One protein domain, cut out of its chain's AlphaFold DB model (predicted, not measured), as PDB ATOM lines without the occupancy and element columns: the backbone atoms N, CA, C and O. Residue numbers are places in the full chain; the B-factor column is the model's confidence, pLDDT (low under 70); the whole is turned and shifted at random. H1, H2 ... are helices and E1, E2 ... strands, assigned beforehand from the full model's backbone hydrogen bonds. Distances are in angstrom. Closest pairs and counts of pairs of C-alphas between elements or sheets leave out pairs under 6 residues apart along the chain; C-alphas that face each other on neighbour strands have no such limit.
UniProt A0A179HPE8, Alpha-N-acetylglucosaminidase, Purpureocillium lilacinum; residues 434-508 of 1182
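AT A GLANCE: This is residues 434 to 508 of the 1182 residues of the protein "Alpha-N-acetylglucosaminidase" of Purpureocillium lilacinum (UniProt A0A179HPE8). A three-stranded sheet with helices H1 and H2 side by side on one face makes two layers, and residues 461 to 466 stick out as a loop. The printed part has 75 residues, with named elements in the order H1 E1 E2 E3 H2; the sheet, E1 E3 E2, and the class are mixed. Only just compact, close to loose (radius of gyration of the C-alphas 13.2 A), it spans 40 by 23 by 22 A.

IN THESE COORDINATES: E1 is residues 451 to 455, E3 483 to 487, E2 472 to 477. H2, residues 490 to 505, 21.3 A long, ends at C-alpha 505 (120.835, 128.481, 133.800). H1, residues 434 to 443, begins at C-alpha 434 (134.112, 135.672, 116.956).

HOW THE PARTS SIT: E1 and E3 are parallel; N 452 and O 483 are 2.9 A apart. E2 and E3 form an antiparallel hairpin; N 474 and O 486 are 2.9 A apart. H2 is on the sheet, over E3 and E2, its height 8.0 A. H1 and H2 touch, C-alphas 436 and 494 closest at 6.5 A. Their O i to N i+4 pairs are within hydrogen-bond range.

THE WHOLE: The printed part has no cut. The E1 to E2 link is long. Residue 459 is under pLDDT 70.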
ATOM      1  N   ASP A 434     135.339 134.975 117.365       90.06
ATOM      2  CA  ASP A 434     134.112 135.672 116.956       90.06
ATOM      3  C   ASP A 434     132.969 134.697 116.645       90.06
ATOM      4  O   ASP A 434     131.828 134.956 117.029       90.06
ATOM      5  N   GLY A 435     133.275 133.522 116.084       93.25
ATOM      6  CA  GLY A 435     132.289 132.458 115.885       93.25
ATOM      7  C   GLY A 435     131.670 131.952 117.192       93.25
ATOM      8  O   GLY A 435     130.454 131.757 117.268       93.25
ATOM      9  N   ILE A 436     132.470 131.831 118.259       96.56
ATOM     10  CA  ILE A 436     132.002 131.420 119.594       96.56
ATOM     11  C   ILE A 436     131.215 132.535 120.289       96.56
ATOM     12  O   ILE A 436     130.189 132.259 120.913       96.56
ATOM     13  N   LYS A 437     131.623 133.801 120.138       94.81
ATOM     14  CA  LYS A 437     130.819 134.945 120.609       94.81
ATOM     15  C   LYS A 437     129.460 134.982 119.906       94.81
ATOM     16  O   LYS A 437     128.433 135.094 120.569       94.81
ATOM     17  N   GLY A 438     129.449 134.802 118.585       95.38
ATOM     18  CA  GLY A 438     128.226 134.733 117.790       95.38
ATOM     19  C   GLY A 438     127.327 133.560 118.189       95.38
ATOM     20  O   GLY A 438     126.110 133.721 118.254       95.38
ATOM     21  N   LEU A 439     127.911 132.398 118.507       95.94
ATOM     22  CA  LEU A 439     127.180 131.256 119.066       95.94
ATOM     23  C   LEU A 439     126.523 131.622 120.406       95.94
ATOM     24  O   LEU A 439     125.334 131.371 120.596       95.94
ATOM     25  N   ALA A 440     127.268 132.256 121.317       95.81
ATOM     26  CA  ALA A 440     126.739 132.703 122.603       95.81
ATOM     27  C   ALA A 440     125.587 133.701 122.440       95.81
ATOM     28  O   ALA A 440     124.561 133.562 123.102       95.81
ATOM     29  N   ASP A 441     125.710 134.659 121.521       93.69
ATOM     30  CA  ASP A 441     124.636 135.602 121.215       93.69
ATOM     31  C   ASP A 441     123.376 134.903 120.703       93.69
ATOM     32  O   ASP A 441     122.278 135.185 121.194       93.69
ATOM     33  N   ARG A 442     123.509 133.973 119.749       92.44
ATOM     34  CA  ARG A 442     122.356 133.256 119.185       92.44
ATOM     35  C   ARG A 442     121.638 132.415 120.241       92.44
ATOM     36  O   ARG A 442     120.417 132.501 120.345       92.44
ATOM     37  N   LEU A 443     122.378 131.662 121.057       91.75
ATOM     38  CA  LEU A 443     121.791 130.711 122.009       91.75
ATOM     39  C   LEU A 443     121.373 131.350 123.343       91.75
ATOM     40  O   LEU A 443     120.515 130.818 124.041       91.75
ATOM     41  N   LEU A 444     121.930 132.509 123.709       92.06
ATOM     42  CA  LEU A 444     121.661 133.165 124.998       92.06
ATOM     43  C   LEU A 444     120.914 134.497 124.856       92.06
ATOM     44  O   LEU A 444     121.016 135.380 125.711       92.06
ATOM     45  N   SER A 445     120.089 134.614 123.810       88.69
ATOM     46  CA  SER A 445     119.191 135.758 123.578       88.69
ATOM     47  C   SER A 445     119.921 137.108 123.465       88.69
ATOM     48  O   SER A 445     119.474 138.105 124.032       88.69
ATOM     49  N   GLY A 446     121.048 137.140 122.749       91.00
ATOM     50  CA  GLY A 446     121.854 138.342 122.501       91.00
ATOM     51  C   GLY A 446     122.665 138.823 123.706       91.00
ATOM     52  O   GLY A 446     122.944 140.013 123.820       91.00
ATOM     53  N   GLN A 447     122.971 137.927 124.650       92.69
ATOM     54  CA  GLN A 447     123.764 138.225 125.850       92.69
ATOM     55  C   GLN A 447     125.192 137.651 125.775       92.69
ATOM     56  O   GLN A 447     125.788 137.358 126.811       92.69
ATOM     57  N   GLY A 448     125.759 137.485 124.578       91.56
ATOM     58  CA  GLY A 448     127.125 137.001 124.362       91.56
ATOM     59  C   GLY A 448     128.194 137.920 124.962       91.56
ATOM     60  O   GLY A 448     129.200 137.432 125.468       91.56
ATOM     61  N   ASP A 449     127.930 139.228 125.051       92.81
ATOM     62  CA  ASP A 449     128.811 140.211 125.711       92.81
ATOM     63  C   ASP A 449     129.011 139.969 127.222       92.81
ATOM     64  O   ASP A 449     129.938 140.524 127.831       92.81
ATOM     65  N   ALA A 450     128.156 139.139 127.839       94.38
ATOM     66  CA  ALA A 450     128.320 138.691 129.221       94.38
ATOM     67  C   ALA A 450     129.505 137.725 129.396       94.38
ATOM     68  O   ALA A 450     129.909 137.466 130.531       94.38
ATOM     69  N   PHE A 451     130.060 137.210 128.296       96.06
ATOM     70  CA  PHE A 451     131.149 136.247 128.297       96.06
ATOM     71  C   PHE A 451     132.481 136.885 127.906       96.06
ATOM     72  O   PHE A 451     132.563 137.824 127.112       96.06
ATOM     73  N   GLU A 452     133.542 136.342 128.481       95.94
ATOM     74  CA  GLU A 452     134.919 136.518 128.048       95.94
ATOM     75  C   GLU A 452     135.429 135.138 127.635       95.94
ATOM     76  O   GLU A 452     135.295 134.181 128.399       95.94
ATOM     77  N   PHE A 453     135.938 135.016 126.410       96.19
ATOM     78  CA  PHE A 453     136.436 133.754 125.867       96.19
ATOM     79  C   PHE A 453     137.950 133.824 125.707       96.19
ATOM     80  O   PHE A 453     138.463 134.814 125.186       96.19
ATOM     81  N   GLU A 454     138.644 132.757 126.089       95.38
ATOM     82  CA  GLU A 454     140.098 132.653 125.970       95.38
ATOM     83  C   GLU A 454     140.494 131.277 125.427       95.38
ATOM     84  O   GLU A 454     140.152 130.238 125.996       95.38
ATOM     85  N   LEU A 455     141.253 131.269 124.330       93.44
ATOM     86  CA  LEU A 455     141.951 130.069 123.883       93.44
ATOM     87  C   LEU A 455     143.265 129.928 124.646       93.44
ATOM     88  O   LEU A 455     144.104 130.825 124.622       93.44
ATOM     89  N   THR A 456     143.442 128.775 125.278       91.00
ATOM     90  CA  THR A 456     144.654 128.421 126.033       91.00
ATOM     91  C   THR A 456     145.738 127.800 125.152       91.00
ATOM     92  O   THR A 456     146.905 127.780 125.535       91.00
ATOM     93  N   GLU A 457     145.371 127.336 123.956       85.00
ATOM     94  CA  GLU A 457     146.271 126.732 122.976       85.00
ATOM     95  C   GLU A 457     145.979 127.291 121.571       85.00
ATOM     96  O   GLU A 457     144.875 127.755 121.272       85.00
ATOM     97  N   GLN A 458     146.991 127.278 120.700       76.25
ATOM     98  CA  GLN A 458     146.838 127.554 119.272       76.25
ATOM     99  C   GLN A 458     147.203 126.299 118.488       76.25
ATOM    100  O   GLN A 458     148.236 125.680 118.748       76.25
ATOM    101  N   HIS A 459     146.385 125.957 117.497       69.56
ATOM    102  CA  HIS A 459     146.597 124.778 116.666       69.56
ATOM    103  C   HIS A 459     146.509 125.131 115.186       69.56
ATOM    104  O   HIS A 459     145.653 125.911 114.768       69.56
ATOM    105  N   ASP A 460     147.391 124.523 114.396       74.44
ATOM    106  CA  ASP A 460     147.226 124.430 112.947       74.44
ATOM    107  C   ASP A 460     146.196 123.346 112.599       74.44
ATOM    108  O   ASP A 460     145.797 122.554 113.456       74.44
ATOM    109  N   ASN A 461     145.818 123.245 111.320       83.25
ATOM    110  CA  ASN A 461     144.992 122.138 110.842       83.25
ATOM    111  C   ASN A 461     145.593 120.787 111.261       83.25
ATOM    112  O   ASN A 461     146.780 120.507 111.043       83.25
ATOM    113  N   TRP A 462     144.746 119.916 111.804       89.88
ATOM    114  CA  TRP A 462     145.124 118.544 112.110       89.88
ATOM    115  C   TRP A 462     145.511 117.798 110.832       89.88
ATOM    116  O   TRP A 462     144.970 118.049 109.753       89.88
ATOM    117  N   SER A 463     146.500 116.920 110.935       91.44
ATOM    118  CA  SER A 463     147.076 116.186 109.810       91.44
ATOM    119  C   SER A 463     147.659 114.858 110.268       91.44
ATOM    120  O   SER A 463     147.724 114.561 111.462       91.44
ATOM    121  N   ARG A 464     148.168 114.076 109.317       86.12
ATOM    122  CA  ARG A 464     148.918 112.851 109.618       86.12
ATOM    123  C   ARG A 464     150.221 113.079 110.412       86.12
ATOM    124  O   ARG A 464     150.845 112.109 110.823       86.12
ATOM    125  N   TRP A 465     150.640 114.331 110.631       83.56
ATOM    126  CA  TRP A 465     151.809 114.687 111.455       83.56
ATOM    127  C   TRP A 465     151.472 115.561 112.670       83.56
ATOM    128  O   TRP A 465     152.305 115.716 113.557       83.56
ATOM    129  N   ASN A 466     150.279 116.158 112.689       85.69
ATOM    130  CA  ASN A 466     149.782 117.015 113.760       85.69
ATOM    131  C   ASN A 466     148.449 116.443 114.243       85.69
ATOM    132  O   ASN A 466     147.417 116.658 113.603       85.69
ATOM    133  N   HIS A 467     148.481 115.679 115.328       87.19
ATOM    134  CA  HIS A 467     147.307 114.977 115.839       87.19
ATOM    135  C   HIS A 467     146.592 115.805 116.905       87.19
ATOM    136  O   HIS A 467     147.263 116.453 117.709       87.19
ATOM    137  N   PRO A 468     145.252 115.763 116.940       90.88
ATOM    138  CA  PRO A 468     144.492 116.422 117.992       90.88
ATOM    139  C   PRO A 468     144.777 115.815 119.365       90.88
ATOM    140  O   PRO A 468     144.947 114.602 119.513       90.88
ATOM    141  N   SER A 469     144.768 116.676 120.375       91.38
ATOM    142  CA  SER A 469     144.686 116.307 121.785       91.38
ATOM    143  C   SER A 469     143.224 116.305 122.255       91.38
ATOM    144  O   SER A 469     142.307 116.692 121.526       91.38
ATOM    145  N   ASN A 470     142.991 115.847 123.486       97.50
ATOM    146  CA  ASN A 470     141.677 115.952 124.107       97.50
ATOM    147  C   ASN A 470     141.383 117.407 124.493       97.50
ATOM    148  O   ASN A 470     142.188 118.069 125.146       97.50
ATOM    149  N   ASP A 471     140.180 117.860 124.156       97.94
ATOM    150  CA  ASP A 471     139.677 119.186 124.492       97.94
ATOM    151  C   ASP A 471     139.438 119.367 125.991       97.94
ATOM    152  O   ASP A 471     138.797 118.514 126.611       97.94
ATOM    153  N   ASN A 472     139.867 120.506 126.544       97.81
ATOM    154  CA  ASN A 472     139.655 120.894 127.941       97.81
ATOM    155  C   ASN A 472     139.069 122.300 128.035       97.81
ATOM    156  O   ASN A 472     139.409 123.167 127.232       97.81
ATOM    157  N   TYR A 473     138.237 122.544 129.046       98.31
ATOM    158  CA  TYR A 473     137.708 123.875 129.329       98.31
ATOM    159  C   TYR A 473     137.517 124.141 130.823       98.31
ATOM    160  O   TYR A 473     137.363 123.226 131.639       98.31
ATOM    161  N   THR A 474     137.462 125.428 131.160       98.25
ATOM    162  CA  THR A 474     137.102 125.951 132.481       98.25
ATOM    163  C   THR A 474     136.108 127.097 132.327       98.25
ATOM    164  O   THR A 474     136.264 127.935 131.445       98.25
ATOM    165  N   VAL A 475     135.089 127.152 133.187       98.31
ATOM    166  CA  VAL A 475     134.144 128.268 133.281       98.31
ATOM    167  C   VAL A 475     134.119 128.813 134.698       98.31
ATOM    168  O   VAL A 475     133.825 128.083 135.645       98.31
ATOM    169  N   SER A 476     134.390 130.101 134.861       97.12
ATOM    170  CA  SER A 476     134.454 130.755 136.167       97.12
ATOM    171  C   SER A 476     133.782 132.122 136.160       97.12
ATOM    172  O   SER A 476     133.499 132.709 135.116       97.12
ATOM    173  N   ALA A 477     133.534 132.661 137.354       93.69
ATOM    174  CA  ALA A 477     133.215 134.073 137.496       93.69
ATOM    175  C   ALA A 477     134.414 134.906 137.008       93.69
ATOM    176  O   ALA A 477     135.519 134.758 137.530       93.69
ATOM    177  N   GLY A 478     134.203 135.732 135.984       80.88
ATOM    178  CA  GLY A 478     135.195 136.670 135.465       80.88
ATOM    179  C   GLY A 478     135.229 137.979 136.259       80.88
ATOM    180  O   GLY A 478     134.423 138.205 137.174       80.88
ATOM    181  N   HIS A 479     136.155 138.863 135.890       74.06
ATOM    182  CA  HIS A 479     136.211 140.223 136.423       74.06
ATOM    183  C   HIS A 479     134.977 141.040 135.971       74.06
ATOM    184  O   HIS A 479     134.306 140.702 134.997       74.06
ATOM    185  N   ASP A 480     134.613 142.076 136.732       80.25
ATOM    186  CA  ASP A 480     133.509 143.006 136.423       80.25
ATOM    187  C   ASP A 480     132.106 142.385 136.232       80.25
ATOM    188  O   ASP A 480     131.206 143.013 135.675       80.25
ATOM    189  N   GLY A 481     131.880 141.166 136.733       81.88
ATOM    190  CA  GLY A 481     130.579 140.488 136.656       81.88
ATOM    191  C   GLY A 481     130.369 139.638 135.396       81.88
ATOM    192  O   GLY A 481     129.294 139.057 135.249       81.88
ATOM    193  N   LYS A 482     131.378 139.524 134.519       93.06
ATOM    194  CA  LYS A 482     131.351 138.643 133.338       93.06
ATOM    195  C   LYS A 482     131.534 137.164 133.697       93.06
ATOM    196  O   LYS A 482     131.874 136.817 134.831       93.06
ATOM    197  N   ILE A 483     131.303 136.284 132.729       97.06
ATOM    198  CA  ILE A 483     131.551 134.841 132.815       97.06
ATOM    199  C   ILE A 483     132.770 134.527 131.950       97.06
ATOM    200  O   ILE A 483     132.745 134.761 130.746       97.06
ATOM    201  N   HIS A 484     133.837 134.016 132.557       97.50
ATOM    202  CA  HIS A 484     135.067 133.685 131.843       97.50
ATOM    203  C   HIS A 484     135.039 132.214 131.417       97.50
ATOM    204  O   HIS A 484     134.845 131.342 132.267       97.50
ATOM    205  N   VAL A 485     135.208 131.944 130.121       98.06
ATOM    206  CA  VAL A 485     135.254 130.603 129.523       98.06
ATOM    207  C   VAL A 485     136.610 130.423 128.845       98.06
ATOM    208  O   VAL A 485     136.891 131.044 127.822       98.06
ATOM    209  N   GLN A 486     137.439 129.550 129.407       97.56
ATOM    210  CA  GLN A 486     138.750 129.187 128.871       97.56
ATOM    211  C   GLN A 486     138.673 127.802 128.234       97.56
ATOM    212  O   GLN A 486     138.007 126.919 128.778       97.56
ATOM    213  N   GLY A 487     139.366 127.580 127.117       97.00
ATOM    214  CA  GLY A 487     139.363 126.287 126.430       97.00
ATOM    215  C   GLY A 487     140.598 126.052 125.569       97.00
ATOM    216  O   GLY A 487     141.253 127.001 125.149       97.00
ATOM    217  N   THR A 488     140.950 124.793 125.314       95.75
ATOM    218  CA  THR A 488     142.078 124.429 124.426       95.75
ATOM    219  C   THR A 488     141.737 124.649 122.954       95.75
ATOM    220  O   THR A 488     142.581 125.060 122.170       95.75
ATOM    221  N   THR A 489     140.471 124.450 122.582       95.88
ATOM    222  CA  THR A 489     139.953 124.688 121.229       95.88
ATOM    223  C   THR A 489     138.634 125.452 121.269       95.88
ATOM    224  O   THR A 489     137.979 125.561 122.308       95.88
ATOM    225  N   LEU A 490     138.191 125.945 120.112       96.19
ATOM    226  CA  LEU A 490     136.877 126.576 119.967       96.19
ATOM    227  C   LEU A 490     135.727 125.603 120.304       96.19
ATOM    228  O   LEU A 490     134.753 126.006 120.938       96.19
ATOM    229  N   SER A 491     135.873 124.309 119.988       96.19
ATOM    230  CA  SER A 491     134.910 123.275 120.400       96.19
ATOM    231  C   SER A 491     134.853 123.133 121.927       96.19
ATOM    232  O   SER A 491     133.771 123.022 122.507       96.19
ATOM    233  N   ALA A 492     136.004 123.219 122.606       97.75
ATOM    234  CA  ALA A 492     136.067 123.223 124.067       97.75
ATOM    235  C   ALA A 492     135.356 124.444 124.674       97.75
ATOM    236  O   ALA A 492     134.635 124.306 125.663       97.75
ATOM    237  N   LEU A 493     135.493 125.624 124.057       98.12
ATOM    238  CA  LEU A 493     134.779 126.835 124.476       98.12
ATOM    239  C   LEU A 493     133.261 126.695 124.313       98.12
ATOM    240  O   LEU A 493     132.522 127.004 125.250       98.12
ATOM    241  N   ALA A 494     132.791 126.187 123.169       97.81
ATOM    242  CA  ALA A 494     131.370 125.911 122.944       97.81
ATOM    243  C   ALA A 494     130.820 124.915 123.980       97.81
ATOM    244  O   ALA A 494     129.742 125.120 124.545       97.81
ATOM    245  N   ARG A 495     131.596 123.875 124.311       97.69
ATOM    246  CA  ARG A 495     131.230 122.915 125.356       97.69
ATOM    247  C   ARG A 495     131.191 123.545 126.748       97.69
ATOM    248  O   ARG A 495     130.269 123.260 127.514       97.69
ATOM    249  N   GLY A 496     132.160 124.395 127.083       98.06
ATOM    250  CA  GLY A 496     132.171 125.142 128.340       98.06
ATOM    251  C   GLY A 496     130.951 126.047 128.471       98.06
ATOM    252  O   GLY A 496     130.274 126.041 129.500       98.06
ATOM    253  N   LEU A 497     130.593 126.736 127.390       97.62
ATOM    254  CA  LEU A 497     129.391 127.556 127.311       97.62
ATOM    255  C   LEU A 497     128.111 126.738 127.571       97.62
ATOM    256  O   LEU A 497     127.276 127.158 128.380       97.62
ATOM    257  N   ARG A 498     127.990 125.531 126.994       96.56
ATOM    258  CA  ARG A 498     126.889 124.604 127.316       96.56
ATOM    259  C   ARG A 498     126.903 124.153 128.775       96.56
ATOM    260  O   ARG A 498     125.843 124.106 129.399       96.56
ATOM    261  N   HIS A 499     128.063 123.817 129.343       96.94
ATOM    262  CA  HIS A 499     128.156 123.399 130.749       96.94
ATOM    263  C   HIS A 499     127.667 124.518 131.682       96.94
ATOM    264  O   HIS A 499     126.883 124.271 132.596       96.94
ATOM    265  N   TYR A 500     128.017 125.773 131.394       97.19
ATOM    266  CA  TYR A 500     127.445 126.919 132.097       97.19
ATOM    267  C   TYR A 500     125.921 127.019 131.932       97.19
ATOM    268  O   TYR A 500     125.207 127.165 132.929       97.19
ATOM    269  N   ALA A 501     125.409 126.924 130.703       94.56
ATOM    270  CA  ALA A 501     123.977 127.036 130.435       94.56
ATOM    271  C   ALA A 501     123.167 125.941 131.153       94.56
ATOM    272  O   ALA A 501     122.158 126.229 131.797       94.56
ATOM    273  N   THR A 502     123.639 124.700 131.125       92.56
ATOM    274  CA  THR A 502     122.961 123.558 131.751       92.56
ATOM    275  C   THR A 502     123.047 123.597 133.283       92.56
ATOM    276  O   THR A 502     122.021 123.470 133.954       92.56
ATOM    277  N   GLU A 503     124.222 123.869 133.855       92.81
ATOM    278  CA  GLU A 503     124.429 123.862 135.313       92.81
ATOM    279  C   GLU A 503     123.891 125.129 135.996       92.81
ATOM    280  O   GLU A 503     123.254 125.068 137.048       92.81
ATOM    281  N   THR A 504     124.133 126.303 135.403       93.31
ATOM    282  CA  THR A 504     123.812 127.595 136.032       93.31
ATOM    283  C   THR A 504     122.451 128.121 135.603       93.31
ATOM    284  O   THR A 504     121.702 128.649 136.431       93.31
ATOM    285  N   LEU A 505     122.112 127.993 134.316       90.75
ATOM    286  CA  LEU A 505     120.835 128.481 133.800       90.75
ATOM    287  C   LEU A 505     119.762 127.393 133.800       90.75
ATOM    288  O   LEU A 505     118.588 127.746 133.811       90.75
ATOM    289  N   HIS A 506     120.110 126.104 133.833       88.00
ATOM    290  CA  HIS A 506     119.200 124.989 133.529       88.00
ATOM    291  C   HIS A 506     118.554 125.140 132.139       88.00
ATOM    292  O   HIS A 506     117.348 124.939 131.963       88.00
ATOM    293  N   LEU A 507     119.347 125.613 131.177       89.38
ATOM    294  CA  LEU A 507     118.974 125.810 129.782       89.38
ATOM    295  C   LEU A 507     119.748 124.823 128.909       89.38
ATOM    296  O   LEU A 507     120.941 124.619 129.120       89.38
ATOM    297  N   ASP A 508     119.070 124.279 127.906       90.19
ATOM    298  CA  ASP A 508     119.706 123.586 126.793       90.19
ATOM    299  C   ASP A 508     118.936 123.878 125.497       90.19
ATOM    300  O   ASP A 508     117.780 124.310 125.552       90.19
TER     301      ASP A 508